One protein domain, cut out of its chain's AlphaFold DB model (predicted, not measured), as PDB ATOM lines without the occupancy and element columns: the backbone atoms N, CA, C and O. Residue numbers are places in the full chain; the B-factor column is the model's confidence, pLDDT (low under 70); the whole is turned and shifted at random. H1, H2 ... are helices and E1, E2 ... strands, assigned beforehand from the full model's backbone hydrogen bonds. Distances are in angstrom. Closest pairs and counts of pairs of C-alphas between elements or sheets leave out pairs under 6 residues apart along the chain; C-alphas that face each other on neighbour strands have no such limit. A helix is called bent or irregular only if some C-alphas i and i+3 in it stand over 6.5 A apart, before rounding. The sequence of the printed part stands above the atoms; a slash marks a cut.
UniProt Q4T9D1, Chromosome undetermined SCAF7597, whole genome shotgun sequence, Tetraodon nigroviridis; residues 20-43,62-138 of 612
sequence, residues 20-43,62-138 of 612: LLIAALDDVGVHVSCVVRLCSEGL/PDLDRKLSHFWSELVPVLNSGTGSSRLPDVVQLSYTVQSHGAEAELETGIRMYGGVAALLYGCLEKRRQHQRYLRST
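AT A GLANCE: This is residues 20 to 43 and 62 to 138 of the 612 residues of an uncharacterized protein of Tetraodon nigroviridis (UniProt Q4T9D1). Parallel strands E1 and E2 form a narrow sheet; long H3 packs along one side with residues 109 to 124, and paired H1 and H2 stand on the other. H3 residues 103 to 107 and 129 to 137 stick out. The printed part has 101 residues, with three named helices and two named strands in the order H1, E1, H2, E2, H3; it is mostly helix and loose, with a radius of gyration of the C-alphas of 16.6 A and spans of 49 by 36 by 22 A.

IN THESE COORDINATES: H1, residues 20 to 27, spans 10.6 A from C-alpha 20 at (118.353, 123.367, 103.772). E1, 34 to 40, spans 19.5 A; H2, 62 to 80, 28.6 A; E2, 92 to 98, 19.6 A. H3, 103 to 137, spans 51.0 A to C-alpha 137 at (99.837, 96.373, 91.649). H2 is only just irregular, C-alphas 73 and 76 being 6.8 A apart; H3 is irregular, 104 and 107 being 7.3 A apart.

HOW THE PARTS SIT: N 35 and O 92 of E1 and E2 are within hydrogen-bond range, 2.9 A. The closest C-alphas of E2 and H3, Val 98 and Met 113, are 6.5 A apart. H1 touches H2 residues 75 to 79, closest C-alphas Leu 20 and Val 78, 6.7 A. H2 and H3 are apart. O i to N i+4 pairs are within range throughout H1, 12 of 15 in H2, 29 of 31 in H3.

THE WHOLE: Residues 44 to 61 are cut out, a 17.8 A gap between C-alphas 43 and 62. The H2 to E2 link is long. pLDDT is under 70 at residues 42 to 43, 62 and 100 to 105.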
ATOM      1  N   LEU A  20     118.993 123.724 102.497       93.12
ATOM      2  CA  LEU A  20     118.353 123.367 103.772       93.12
ATOM      3  C   LEU A  20     116.917 123.900 103.912       93.12
ATOM      4  O   LEU A  20     116.155 123.346 104.699       93.12
ATOM      5  N   LEU A  21     116.505 124.902 103.122       93.00
ATOM      6  CA  LEU A  21     115.104 125.328 103.057       93.00
ATOM      7  C   LEU A  21     114.171 124.172 102.667       93.00
ATOM      8  O   LEU A  21     113.061 124.102 103.174       93.00
ATOM      9  N   ILE A  22     114.604 123.252 101.801       93.19
ATOM     10  CA  ILE A  22     113.761 122.134 101.349       93.19
ATOM     11  C   ILE A  22     113.524 121.141 102.498       93.19
ATOM     12  O   ILE A  22     112.408 120.652 102.648       93.19
ATOM     13  N   ALA A  23     114.527 120.918 103.357       92.94
ATOM     14  CA  ALA A  23     114.358 120.150 104.592       92.94
ATOM     15  C   ALA A  23     113.458 120.877 105.600       92.94
ATOM     16  O   ALA A  23     112.470 120.305 106.044       92.94
ATOM     17  N   ALA A  24     113.716 122.163 105.860       93.06
ATOM     18  CA  ALA A  24     112.897 122.963 106.772       93.06
ATOM     19  C   ALA A  24     111.423 123.074 106.327       93.06
ATOM     20  O   ALA A  24     110.538 123.194 107.170       93.06
ATOM     21  N   LEU A  25     111.148 123.020 105.018       93.12
ATOM     22  CA  LEU A  25     109.794 122.933 104.467       93.12
ATOM     23  C   LEU A  25     109.157 121.553 104.707       93.12
ATOM     24  O   LEU A  25     107.995 121.498 105.105       93.12
ATOM     25  N   ASP A  26     109.898 120.452 104.531       93.69
ATOM     26  CA  ASP A  26     109.422 119.091 104.840       93.69
ATOM     27  C   ASP A  26     109.111 118.924 106.342       93.69
ATOM     28  O   ASP A  26     108.067 118.371 106.690       93.69
ATOM     29  N   ASP A  27     109.952 119.492 107.218       91.62
ATOM     30  CA  ASP A  27     109.790 119.495 108.682       91.62
ATOM     31  C   ASP A  27     108.508 120.216 109.148       91.62
ATOM     32  O   ASP A  27     107.888 119.804 110.130       91.62
ATOM     33  N   VAL A  28     108.070 121.268 108.438       93.25
ATOM     34  CA  VAL A  28     106.786 121.961 108.700       93.25
ATOM     35  C   VAL A  28     105.614 121.414 107.867       93.25
ATOM     36  O   VAL A  28     104.536 122.009 107.850       93.25
ATOM     37  N   GLY A  29     105.795 120.284 107.174       90.31
ATOM     38  CA  GLY A  29     104.755 119.604 106.387       90.31
ATOM     39  C   GLY A  29     104.497 120.180 104.986       90.31
ATOM     40  O   GLY A  29     103.589 119.722 104.287       90.31
ATOM     41  N   VAL A  30     105.288 121.155 104.533       91.12
ATOM     42  CA  VAL A  30     105.216 121.744 103.185       91.12
ATOM     43  C   VAL A  30     106.094 120.927 102.230       91.12
ATOM     44  O   VAL A  30     107.189 121.313 101.831       91.12
ATOM     45  N   HIS A  31     105.601 119.744 101.868       91.19
ATOM     46  CA  HIS A  31     106.355 118.776 101.073       91.19
ATOM     47  C   HIS A  31     106.635 119.259  99.635       91.19
ATOM     48  O   HIS A  31     105.752 119.259  98.770       91.19
ATOM     49  N   VAL A  32     107.894 119.599  99.347       92.00
ATOM     50  CA  VAL A  32     108.365 119.898  97.985       92.00
ATOM     51  C   VAL A  32     108.194 118.659  97.094       92.00
ATOM     52  O   VAL A  32     108.589 117.558  97.462       92.00
ATOM     53  N   SER A  33     107.607 118.813  95.902       89.94
ATOM     54  CA  SER A  33     107.412 117.689  94.963       89.94
ATOM     55  C   SER A  33     108.507 117.575  93.899       89.94
ATOM     56  O   SER A  33     108.798 116.476  93.421       89.94
ATOM     57  N   CYS A  34     109.123 118.685  93.505       92.25
ATOM     58  CA  CYS A  34     110.213 118.701  92.536       92.25
ATOM     59  C   CYS A  34     111.013 120.000  92.633       92.25
ATOM     60  O   CYS A  34     110.465 121.043  92.986       92.25
ATOM     61  N   VAL A  35     112.287 119.934  92.256       93.75
ATOM     62  CA  VAL A  35     113.170 121.094  92.094       93.75
ATOM     63  C   VAL A  35     113.546 121.174  90.618       93.75
ATOM     64  O   VAL A  35     114.136 120.238  90.082       93.75
ATOM     65  N   VAL A  36     113.173 122.262  89.941       92.69
ATOM     66  CA  VAL A  36     113.436 122.449  88.505       92.69
ATOM     67  C   VAL A  36     114.658 123.342  88.328       92.69
ATOM     68  O   VAL A  36     114.636 124.513  88.700       92.69
ATOM     69  N   ARG A  37     115.726 122.805  87.735       92.38
ATOM     70  CA  ARG A  37     116.861 123.601  87.270       92.38
ATOM     71  C   ARG A  37     116.509 124.249  85.937       92.38
ATOM     72  O   ARG A  37     116.197 123.545  84.980       92.38
ATOM     73  N   LEU A  38     116.596 125.572  85.868       89.00
ATOM     74  CA  LEU A  38     116.575 126.303  84.605       89.00
ATOM     75  C   LEU A  38     118.022 126.594  84.199       89.00
ATOM     76  O   LEU A  38     118.794 127.140  84.986       89.00
ATOM     77  N   CYS A  39     118.390 126.187  82.991       86.62
ATOM     78  CA  CYS A  39     119.675 126.465  82.356       86.62
ATOM     79  C   CYS A  39     119.441 127.350  81.129       86.62
ATOM     80  O   CYS A  39     118.417 127.207  80.470       86.62
ATOM     81  N   SER A  40     120.398 128.202  80.773       82.19
ATOM     82  CA  SER A  40     120.442 128.829  79.446       82.19
ATOM     83  C   SER A  40     121.459 128.093  78.572       82.19
ATOM     84  O   SER A  40     122.489 127.645  79.085       82.19
ATOM     85  N   GLU A  41     121.208 127.984  77.267       72.06
ATOM     86  CA  GLU A  41     122.276 127.727  76.296       72.06
ATOM     87  C   GLU A  41     123.174 128.968  76.197       72.06
ATOM     88  O   GLU A  41     122.931 129.892  75.422       72.06
ATOM     89  N   GLY A  42     124.221 128.999  77.027       51.22
ATOM     90  CA  GLY A  42     125.300 129.977  76.904       51.22
ATOM     91  C   GLY A  42     126.095 129.765  75.612       51.22
ATOM     92  O   GLY A  42     126.275 128.629  75.168       51.22
ATOM     93  N   LEU A  43     126.592 130.858  75.027       39.88
ATOM     94  CA  LEU A  43     127.368 130.864  73.782       39.88
ATOM     95  C   LEU A  43     128.689 130.090  73.933       39.88
ATOM     96  O   LEU A  43     129.730 130.640  74.293       39.88
ATOM     97  N   PRO A  62     128.495 137.622  90.230       67.69
ATOM     98  CA  PRO A  62     129.343 136.453  90.515       67.69
ATOM     99  C   PRO A  62     129.118 135.828  91.907       67.69
ATOM    100  O   PRO A  62     129.608 134.739  92.200       67.69
ATOM    101  N   ASP A  63     128.378 136.509  92.782       82.69
ATOM    102  CA  ASP A  63     127.868 135.996  94.055       82.69
ATOM    103  C   ASP A  63     126.613 135.105  93.878       82.69
ATOM    104  O   ASP A  63     126.461 134.105  94.578       82.69
ATOM    105  N   LEU A  64     125.753 135.397  92.895       83.50
ATOM    106  CA  LEU A  64     124.581 134.585  92.550       83.50
ATOM    107  C   LEU A  64     124.995 133.218  91.986       83.50
ATOM    108  O   LEU A  64     124.491 132.197  92.450       83.50
ATOM    109  N   ASP A  65     125.966 133.170  91.072       84.19
ATOM    110  CA  ASP A  65     126.452 131.901  90.509       84.19
ATOM    111  C   ASP A  65     127.136 131.016  91.556       84.19
ATOM    112  O   ASP A  65     126.973 129.793  91.550       84.19
ATOM    113  N   ARG A  66     127.844 131.619  92.523       88.75
ATOM    114  CA  ARG A  66     128.400 130.903  93.684       88.75
ATOM    115  C   ARG A  66     127.294 130.315  94.558       88.75
ATOM    116  O   ARG A  66     127.365 129.141  94.917       88.75
ATOM    117  N   LYS A  67     126.256 131.104  94.856       90.25
ATOM    118  CA  LYS A  67     125.076 130.674  95.624       90.25
ATOM    119  C   LYS A  67     124.316 129.542  94.930       90.25
ATOM    120  O   LYS A  67     123.994 128.549  95.575       90.25
ATOM    121  N   LEU A  68     124.092 129.641  93.620       90.12
ATOM    122  CA  LEU A  68     123.460 128.585  92.825       90.12
ATOM    123  C   LEU A  68     124.336 127.326  92.752       90.12
ATOM    124  O   LEU A  68     123.824 126.223  92.922       90.12
ATOM    125  N   SER A  69     125.651 127.464  92.572       90.81
ATOM    126  CA  SER A  69     126.580 126.323  92.555       90.81
ATOM    127  C   SER A  69     126.569 125.554  93.881       90.81
ATOM    128  O   SER A  69     126.437 124.333  93.875       90.81
ATOM    129  N   HIS A  70     126.617 126.269  95.012       92.94
ATOM    130  CA  HIS A  70     126.475 125.691  96.353       92.94
ATOM    131  C   HIS A  70     125.084 125.075  96.578       92.94
ATOM    132  O   HIS A  70     124.952 124.046  97.239       92.94
ATOM    133  N   PHE A  71     124.016 125.687  96.056       94.19
ATOM    134  CA  PHE A  71     122.677 125.106  96.144       94.19
ATOM    135  C   PHE A  71     122.627 123.728  95.471       94.19
ATOM    136  O   PHE A  71     122.163 122.772  96.086       94.19
ATOM    137  N   TRP A  72     123.152 123.604  94.247       93.44
ATOM    138  CA  TRP A  72     123.125 122.340  93.504       93.44
ATOM    139  C   TRP A  72     124.111 121.283  94.028       93.44
ATOM    140  O   TRP A  72     123.822 120.099  93.859       93.44
ATOM    141  N   SER A  73     125.228 121.655  94.675       93.50
ATOM    142  CA  SER A  73     126.134 120.670  95.299       93.50
ATOM    143  C   SER A  73     125.508 120.019  96.532       93.50
ATOM    144  O   SER A  73     125.476 118.792  96.635       93.50
ATOM    145  N   GLU A  74     124.938 120.827  97.430       94.75
ATOM    146  CA  GLU A  74     124.394 120.339  98.703       94.75
ATOM    147  C   GLU A  74     122.962 119.789  98.581       94.75
ATOM    148  O   GLU A  74     122.483 119.121  99.497       94.75
ATOM    149  N   LEU A  75     122.273 120.010  97.453       94.38
ATOM    150  CA  LEU A  75     120.908 119.518  97.249       94.38
ATOM    151  C   LEU A  75     120.809 117.990  97.375       94.38
ATOM    152  O   LEU A  75     119.944 117.505  98.096       94.38
ATOM    153  N   VAL A  76     121.683 117.218  96.719       93.12
ATOM    154  CA  VAL A  76     121.615 115.742  96.763       93.12
ATOM    155  C   VAL A  76     121.815 115.188  98.186       93.12
ATOM    156  O   VAL A  76     120.987 114.377  98.603       93.12
ATOM    157  N   PRO A  77     122.824 115.624  98.972       94.19
ATOM    158  CA  PRO A  77     122.911 115.311 100.400       94.19
ATOM    159  C   PRO A  77     121.629 115.624 101.189       94.19
ATOM    160  O   PRO A  77     121.165 114.776 101.951       94.19
ATOM    161  N   VAL A  78     121.016 116.794 100.974       94.12
ATOM    162  CA  VAL A  78     119.779 117.201 101.668       94.12
ATOM    163  C   VAL A  78     118.574 116.351 101.253       94.12
ATOM    164  O   VAL A  78     117.783 115.954 102.102       94.12
ATOM    165  N   LEU A  79     118.448 115.979  99.977       93.25
ATOM    166  CA  LEU A  79     117.388 115.073  99.513       93.25
ATOM    167  C   LEU A  79     117.600 113.605  99.937       93.25
ATOM    168  O   LEU A  79     116.734 112.765  99.692       93.25
ATOM    169  N   ASN A  80     118.739 113.288 100.561       91.19
ATOM    170  CA  ASN A  80     119.097 111.953 101.044       91.19
ATOM    171  C   ASN A  80     119.165 111.849 102.578       91.19
ATOM    172  O   ASN A  80     119.322 110.745 103.094       91.19
ATOM    173  N   SER A  81     119.029 112.955 103.318       89.19
ATOM    174  CA  SER A  81     119.023 112.949 104.790       89.19
ATOM    175  C   SER A  81     117.667 112.570 105.401       89.19
ATOM    176  O   SER A  81     117.598 112.254 106.590       89.19
ATOM    177  N   GLY A  82     116.591 112.593 104.609       82.56
ATOM    178  CA  GLY A  82     115.233 112.309 105.069       82.56
ATOM    179  C   GLY A  82     115.061 110.883 105.594       82.56
ATOM    180  O   GLY A  82     115.326 109.908 104.892       82.56
ATOM    181  N   THR A  83     114.559 110.757 106.825       76.38
ATOM    182  CA  THR A  83     114.303 109.470 107.491       76.38
ATOM    183  C   THR A  83     112.814 109.264 107.770       76.38
ATOM    184  O   THR A  83     112.058 110.227 107.897       76.38
ATOM    185  N   GLY A  84     112.383 108.001 107.875       74.94
ATOM    186  CA  GLY A  84     111.043 107.619 108.337       74.94
ATOM    187  C   GLY A  84     109.898 108.261 107.546       74.94
ATOM    188  O   GLY A  84     109.549 107.797 106.464       74.94
ATOM    189  N   SER A  85     109.302 109.310 108.116       79.19
ATOM    190  CA  SER A  85     108.172 110.070 107.570       79.19
ATOM    191  C   SER A  85     108.542 111.143 106.536       79.19
ATOM    192  O   SER A  85     107.646 111.651 105.865       79.19
ATOM    193  N   SER A  86     109.822 111.511 106.410       89.69
ATOM    194  CA  SER A  86     110.272 112.586 105.515       89.69
ATOM    195  C   SER A  86     110.016 112.271 104.036       89.69
ATOM    196  O   SER A  86     110.261 111.146 103.576       89.69
ATOM    197  N   ARG A  87     109.586 113.278 103.262       90.56
ATOM    198  CA  ARG A  87     109.379 113.172 101.805       90.56
ATOM    199  C   ARG A  87     110.584 113.611 100.973       90.56
ATOM    200  O   ARG A  87     110.516 113.516  99.750       90.56
ATOM    201  N   LEU A  88     111.696 114.007 101.596       93.00
ATOM    202  CA  LEU A  88     112.919 114.434 100.899       93.00
ATOM    203  C   LEU A  88     113.426 113.414  99.846       93.00
ATOM    204  O   LEU A  88     113.708 113.838  98.722       93.00
ATOM    205  N   PRO A  89     113.422 112.084 100.096       91.00
ATOM    206  CA  PRO A  89     113.740 111.089  99.065       91.00
ATOM    207  C   PRO A  89     112.739 110.966  97.897       91.00
ATOM    208  O   PRO A  89     113.057 110.318  96.908       91.00
ATOM    209  N   ASP A  90     111.546 111.571  97.959       92.00
ATOM    210  CA  ASP A  90     110.580 111.613  96.841       92.00
ATOM    211  C   ASP A  90     110.653 112.914  96.020       92.00
ATOM    212  O   ASP A  90     109.864 113.094  95.082       92.00
ATOM    213  N   VAL A  91     111.559 113.834  96.368       94.12
ATOM    214  CA  VAL A  91     111.779 115.089  95.640       94.12
ATOM    215  C   VAL A  91     112.536 114.793  94.348       94.12
ATOM    216  O   VAL A  91     113.672 114.320  94.366       94.12
ATOM    217  N   VAL A  92     111.917 115.102  93.208       93.81
ATOM    218  CA  VAL A  92     112.530 114.881  91.891       93.81
ATOM    219  C   VAL A  92     113.292 116.115  91.436       93.81
ATOM    220  O   VAL A  92     112.746 117.218  91.416       93.81
ATOM    221  N   GLN A  93     114.537 115.922  91.013       93.44
ATOM    222  CA  GLN A  93     115.297 116.945  90.303       93.44
ATOM    223  C   GLN A  93     114.942 116.893  88.815       93.44
ATOM    224  O   GLN A  93     115.037 115.849  88.173       93.44
ATOM    225  N   LEU A  94     114.504 118.026  88.275       92.94
ATOM    226  CA  LEU A  94     114.181 118.219  86.862       92.94
ATOM    227  C   LEU A  94     115.140 119.258  86.276       92.94
ATOM    228  O   LEU A  94     115.731 120.055  87.005       92.94
ATOM    229  N   SER A  95     115.320 119.271  84.959       92.69
ATOM    230  CA  SER A  95     116.141 120.281  84.282       92.69
ATOM    231  C   SER A  95     115.517 120.673  82.951       92.69
ATOM    232  O   SER A  95     115.106 119.806  82.184       92.69
ATOM    233  N   TYR A  96     115.461 121.976  82.692       91.69
ATOM    234  CA  TYR A  96     115.045 122.563  81.424       91.69
ATOM    235  C   TYR A  96     116.135 123.509  80.929       91.69
ATOM    236  O   TYR A  96     116.608 124.353  81.694       91.69
ATOM    237  N   THR A  97     116.512 123.389  79.658       90.31
ATOM    238  CA  THR A  97     117.458 124.305  79.018       90.31
ATOM    239  C   THR A  97     116.705 125.214  78.059       90.31
ATOM    240  O   THR A  97     115.995 124.745  77.172       90.31
ATOM    241  N   VAL A  98     116.854 126.518  78.264       85.50
ATOM    242  CA  VAL A  98     116.245 127.578  77.468       85.50
ATOM    243  C   VAL A  98     117.165 127.913  76.300       85.50
ATOM    244  O   VAL A  98     118.334 128.238  76.504       85.50
ATOM    245  N   GLN A  99     116.626 127.874  75.083       78.31
ATOM    246  CA  GLN A  99     117.313 128.367  73.890       78.31
ATOM    247  C   GLN A  99     116.939 129.838  73.691       78.31
ATOM    248  O   GLN A  99     115.802 130.140  73.325       78.31
ATOM    249  N   SER A 100     117.871 130.748  73.979       66.19
ATOM    250  CA  SER A 100     117.621 132.190  73.873       66.19
ATOM    251  C   SER A 100     117.768 132.679  72.434       66.19
ATOM    252  O   SER A 100     118.687 132.285  71.713       66.19
ATOM    253  N   HIS A 101     116.891 133.592  72.031       60.50
ATOM    254  CA  HIS A 101     117.049 134.419  70.831       60.50
ATOM    255  C   HIS A 101     117.031 135.909  71.248       60.50
ATOM    256  O   HIS A 101     117.034 136.199  72.444       60.50
ATOM    257  N   GLY A 102     117.109 136.847  70.295       57.91
ATOM    258  CA  GLY A 102     117.258 138.289  70.576       57.91
ATOM    259  C   GLY A 102     116.055 138.952  71.271       57.91
ATOM    260  O   GLY A 102     115.051 138.304  71.531       57.91
ATOM    261  N   ALA A 103     116.136 140.260  71.540       56.53
ATOM    262  CA  ALA A 103     115.187 140.986  72.404       56.53
ATOM    263  C   ALA A 103     113.695 140.865  72.013       56.53
ATOM    264  O   ALA A 103     112.844 140.731  72.887       56.53
ATOM    265  N   GLU A 104     113.362 140.838  70.718       50.50
ATOM    266  CA  GLU A 104     111.978 140.626  70.244       50.50
ATOM    267  C   GLU A 104     111.422 139.236  70.625       50.50
ATOM    268  O   GLU A 104     110.211 139.022  70.681       50.50
ATOM    269  N   ALA A 105     112.303 138.294  70.967       63.16
ATOM    270  CA  ALA A 105     111.964 136.969  71.451       63.16
ATOM    271  C   ALA A 105     111.891 136.858  72.986       63.16
ATOM    272  O   ALA A 105     111.850 135.732  73.472       63.16
ATOM    273  N   GLU A 106     111.852 137.939  73.779       75.62
ATOM    274  CA  GLU A 106     111.665 137.815  75.243       75.62
ATOM    275  C   GLU A 106     110.318 137.147  75.579       75.62
ATOM    276  O   GLU A 106     110.277 136.160  76.315       75.62
ATOM    277  N   LEU A 107     109.223 137.602  74.956       82.38
ATOM    278  CA  LEU A 107     107.893 136.998  75.111       82.38
ATOM    279  C   LEU A 107     107.850 135.554  74.582       82.38
ATOM    280  O   LEU A 107     107.328 134.666  75.249       82.38
ATOM    281  N   GLU A 108     108.436 135.308  73.409       82.12
ATOM    282  CA  GLU A 108     108.535 133.977  72.791       82.12
ATOM    283  C   GLU A 108     109.369 133.011  73.653       82.12
ATOM    284  O   GLU A 108     109.003 131.853  73.845       82.12
ATOM    285  N   THR A 109     110.458 133.493  74.255       83.12
ATOM    286  CA  THR A 109     111.281 132.743  75.212       83.12
ATOM    287  C   THR A 109     110.493 132.465  76.488       83.12
ATOM    288  O   THR A 109     110.509 131.333  76.963       83.12
ATOM    289  N   GLY A 110     109.719 133.432  76.992       84.81
ATOM    290  CA  GLY A 110     108.782 133.230  78.099       84.81
ATOM    291  C   GLY A 110     107.733 132.149  77.803       84.81
ATOM    292  O   GLY A 110     107.515 131.266  78.631       84.81
ATOM    293  N   ILE A 111     107.147 132.151  76.601       84.75
ATOM    294  CA  ILE A 111     106.190 131.133  76.133       84.75
ATOM    295  C   ILE A 111     106.859 129.751  76.033       84.75
ATOM    296  O   ILE A 111     106.296 128.759  76.505       84.75
ATOM    297  N   ARG A 112     108.080 129.666  75.487       85.38
ATOM    298  CA  ARG A 112     108.864 128.417  75.409       85.38
ATOM    299  C   ARG A 112     109.237 127.880  76.787       85.38
ATOM    300  O   ARG A 112     109.033 126.696  77.047       85.38
ATOM    301  N   MET A 113     109.721 128.742  77.682       87.12
ATOM    302  CA  MET A 113     110.011 128.410  79.080       87.12
ATOM    303  C   MET A 113     108.765 127.892  79.790       87.12
ATOM    304  O   MET A 113     108.825 126.845  80.433       87.12
ATOM    305  N   TYR A 114     107.632 128.579  79.632       87.06
ATOM    306  CA  TYR A 114     106.354 128.166  80.201       87.06
ATOM    307  C   TYR A 114     105.941 126.782  79.691       87.06
ATOM    308  O   TYR A 114     105.754 125.872  80.494       87.06
ATOM    309  N   GLY A 115     105.874 126.585  78.370       86.75
ATOM    310  CA  GLY A 115     105.487 125.306  77.766       86.75
ATOM    311  C   GLY A 115     106.434 124.155  78.120       86.75
ATOM    312  O   GLY A 115     105.979 123.052  78.422       86.75
ATOM    313  N   GLY A 116     107.744 124.409  78.149       89.31
ATOM    314  CA  GLY A 116     108.764 123.424  78.508       89.31
ATOM    315  C   GLY A 116     108.724 123.013  79.981       89.31
ATOM    316  O   GLY A 116     108.722 121.820  80.294       89.31
ATOM    317  N   VAL A 117     108.629 123.981  80.898       88.88
ATOM    318  CA  VAL A 117     108.501 123.708  82.339       88.88
ATOM    319  C   VAL A 117     107.153 123.057  82.648       88.88
ATOM    320  O   VAL A 117     107.117 122.078  83.391       88.88
ATOM    321  N   ALA A 118     106.059 123.510  82.029       86.88
ATOM    322  CA  ALA A 118     104.750 122.874  82.143       86.88
ATOM    323  C   ALA A 118     104.797 121.407  81.685       86.88
ATOM    324  O   ALA A 118     104.364 120.525  82.424       86.88
ATOM    325  N   ALA A 119     105.395 121.110  80.525       87.56
ATOM    326  CA  ALA A 119     105.550 119.740  80.035       87.56
ATOM    327  C   ALA A 119     106.361 118.846  80.997       87.56
ATOM    328  O   ALA A 119     105.999 117.688  81.209       87.56
ATOM    329  N   LEU A 120     107.414 119.378  81.632       91.00
ATOM    330  CA  LEU A 120     108.164 118.660  82.671       91.00
ATOM    331  C   LEU A 120     107.330 118.408  83.937       91.00
ATOM    332  O   LEU A 120     107.395 117.313  84.497       91.00
ATOM    333  N   LEU A 121     106.540 119.388  84.384       87.81
ATOM    334  CA  LEU A 121     105.692 119.268  85.574       87.81
ATOM    335  C   LEU A 121     104.531 118.290  85.347       87.81
ATOM    336  O   LEU A 121     104.367 117.355  86.132       87.81
ATOM    337  N   TYR A 122     103.783 118.425  84.248       86.50
ATOM    338  CA  TYR A 122     102.722 117.482  83.877       86.50
ATOM    339  C   TYR A 122     103.286 116.075  83.620       86.50
ATOM    340  O   TYR A 122     102.721 115.092  84.098       86.50
ATOM    341  N   GLY A 123     104.459 115.959  82.985       88.88
ATOM    342  CA  GLY A 123     105.177 114.689  82.846       88.88
ATOM    343  C   GLY A 123     105.626 114.079  84.184       88.88
ATOM    344  O   GLY A 123     105.667 112.856  84.322       88.88
ATOM    345  N   CYS A 124     105.929 114.895  85.196       89.88
ATOM    346  CA  CYS A 124     106.234 114.424  86.549       89.88
ATOM    347  C   CYS A 124     104.969 113.927  87.275       89.88
ATOM    348  O   CYS A 124     104.998 112.848  87.869       89.88
ATOM    349  N   LEU A 125     103.852 114.658  87.178       87.56
ATOM    350  CA  LEU A 125     102.547 114.254  87.725       87.56
ATOM    351  C   LEU A 125     102.051 112.937  87.106       87.56
ATOM    352  O   LEU A 125     101.641 112.026  87.827       87.56
ATOM    353  N   GLU A 126     102.183 112.796  85.787       86.94
ATOM    354  CA  GLU A 126     101.900 111.564  85.045       86.94
ATOM    355  C   GLU A 126     102.703 110.376  85.603       86.94
ATOM    356  O   GLU A 126     102.131 109.351  85.985       86.94
ATOM    357  N   LYS A 127     104.024 110.531  85.765       90.12
ATOM    358  CA  LYS A 127     104.861 109.478  86.360       90.12
ATOM    359  C   LYS A 127     104.526 109.206  87.834       90.12
ATOM    360  O   LYS A 127     104.640 108.056  88.259       90.12
ATOM    361  N   ARG A 128     104.064 110.199  88.613       90.44
ATOM    362  CA  ARG A 128     103.551 109.984  89.986       90.44
ATOM    363  C   ARG A 128     102.291 109.108  89.986       90.44
ATOM    364  O   ARG A 128     102.191 108.223  90.835       90.44
ATOM    365  N   ARG A 129     101.373 109.262  89.019       88.50
ATOM    366  CA  ARG A 129     100.228 108.336  88.854       88.50
ATOM    367  C   ARG A 129     100.701 106.915  88.542       88.50
ATOM    368  O   ARG A 129     100.231 105.963  89.165       88.50
ATOM    369  N   GLN A 130     101.650 106.774  87.618       89.44
ATOM    370  CA  GLN A 130     102.204 105.474  87.223       89.44
ATOM    371  C   GLN A 130     102.891 104.767  88.405       89.44
ATOM    372  O   GLN A 130     102.634 103.588  88.636       89.44
ATOM    373  N   HIS A 131     103.663 105.492  89.225       90.44
ATOM    374  CA  HIS A 131     104.249 104.979  90.473       90.44
ATOM    375  C   HIS A 131     103.189 104.493  91.471       90.44
ATOM    376  O   HIS A 131     103.317 103.396  92.014       90.44
ATOM    377  N   GLN A 132     102.099 105.242  91.666       88.81
ATOM    378  CA  GLN A 132     100.995 104.806  92.531       88.81
ATOM    379  C   GLN A 132     100.283 103.550  91.995       88.81
ATOM    380  O   GLN A 132      99.950 102.661  92.782       88.81
ATOM    381  N   ARG A 133     100.067 103.433  90.673       86.50
ATOM    382  CA  ARG A 133      99.511 102.216  90.039       86.50
ATOM    383  C   ARG A 133     100.478 101.035  90.197       86.50
ATOM    384  O   ARG A 133     100.036  99.951  90.569       86.50
ATOM    385  N   TYR A 134     101.782 101.257  90.008       86.50
ATOM    386  CA  TYR A 134     102.843 100.276  90.259       86.50
ATOM    387  C   TYR A 134     102.809  99.769  91.708       86.50
ATOM    388  O   TYR A 134     102.648  98.563  91.906       86.50
ATOM    389  N   LEU A 135     102.848 100.653  92.715       85.81
ATOM    390  CA  LEU A 135     102.791 100.265  94.131       85.81
ATOM    391  C   LEU A 135     101.519  99.465  94.461       85.81
ATOM    392  O   LEU A 135     101.615  98.406  95.072       85.81
ATOM    393  N   ARG A 136     100.341  99.903  93.992       84.06
ATOM    394  CA  ARG A 136      99.067  99.176  94.191       84.06
ATOM    395  C   ARG A 136      99.034  97.807  93.499       84.06
ATOM    396  O   ARG A 136      98.392  96.889  93.997       84.06
ATOM    397  N   SER A 137      99.721  97.654  92.366       81.25
ATOM    398  CA  SER A 137      99.837  96.373  91.649       81.25
ATOM    399  C   SER A 137     100.907  95.430  92.227       81.25
ATOM    400  O   SER A 137     100.890  94.225  91.955       81.25
ATOM    401  N   THR A 138     101.834  95.959  93.033       76.38
ATOM    402  CA  THR A 138     103.000  95.228  93.545       76.38
ATOM    403  C   THR A 138     102.625  94.429  94.788       76.38
ATOM    404  O   THR A 138     102.424  94.964  95.876       76.38
TER     405      THR A 138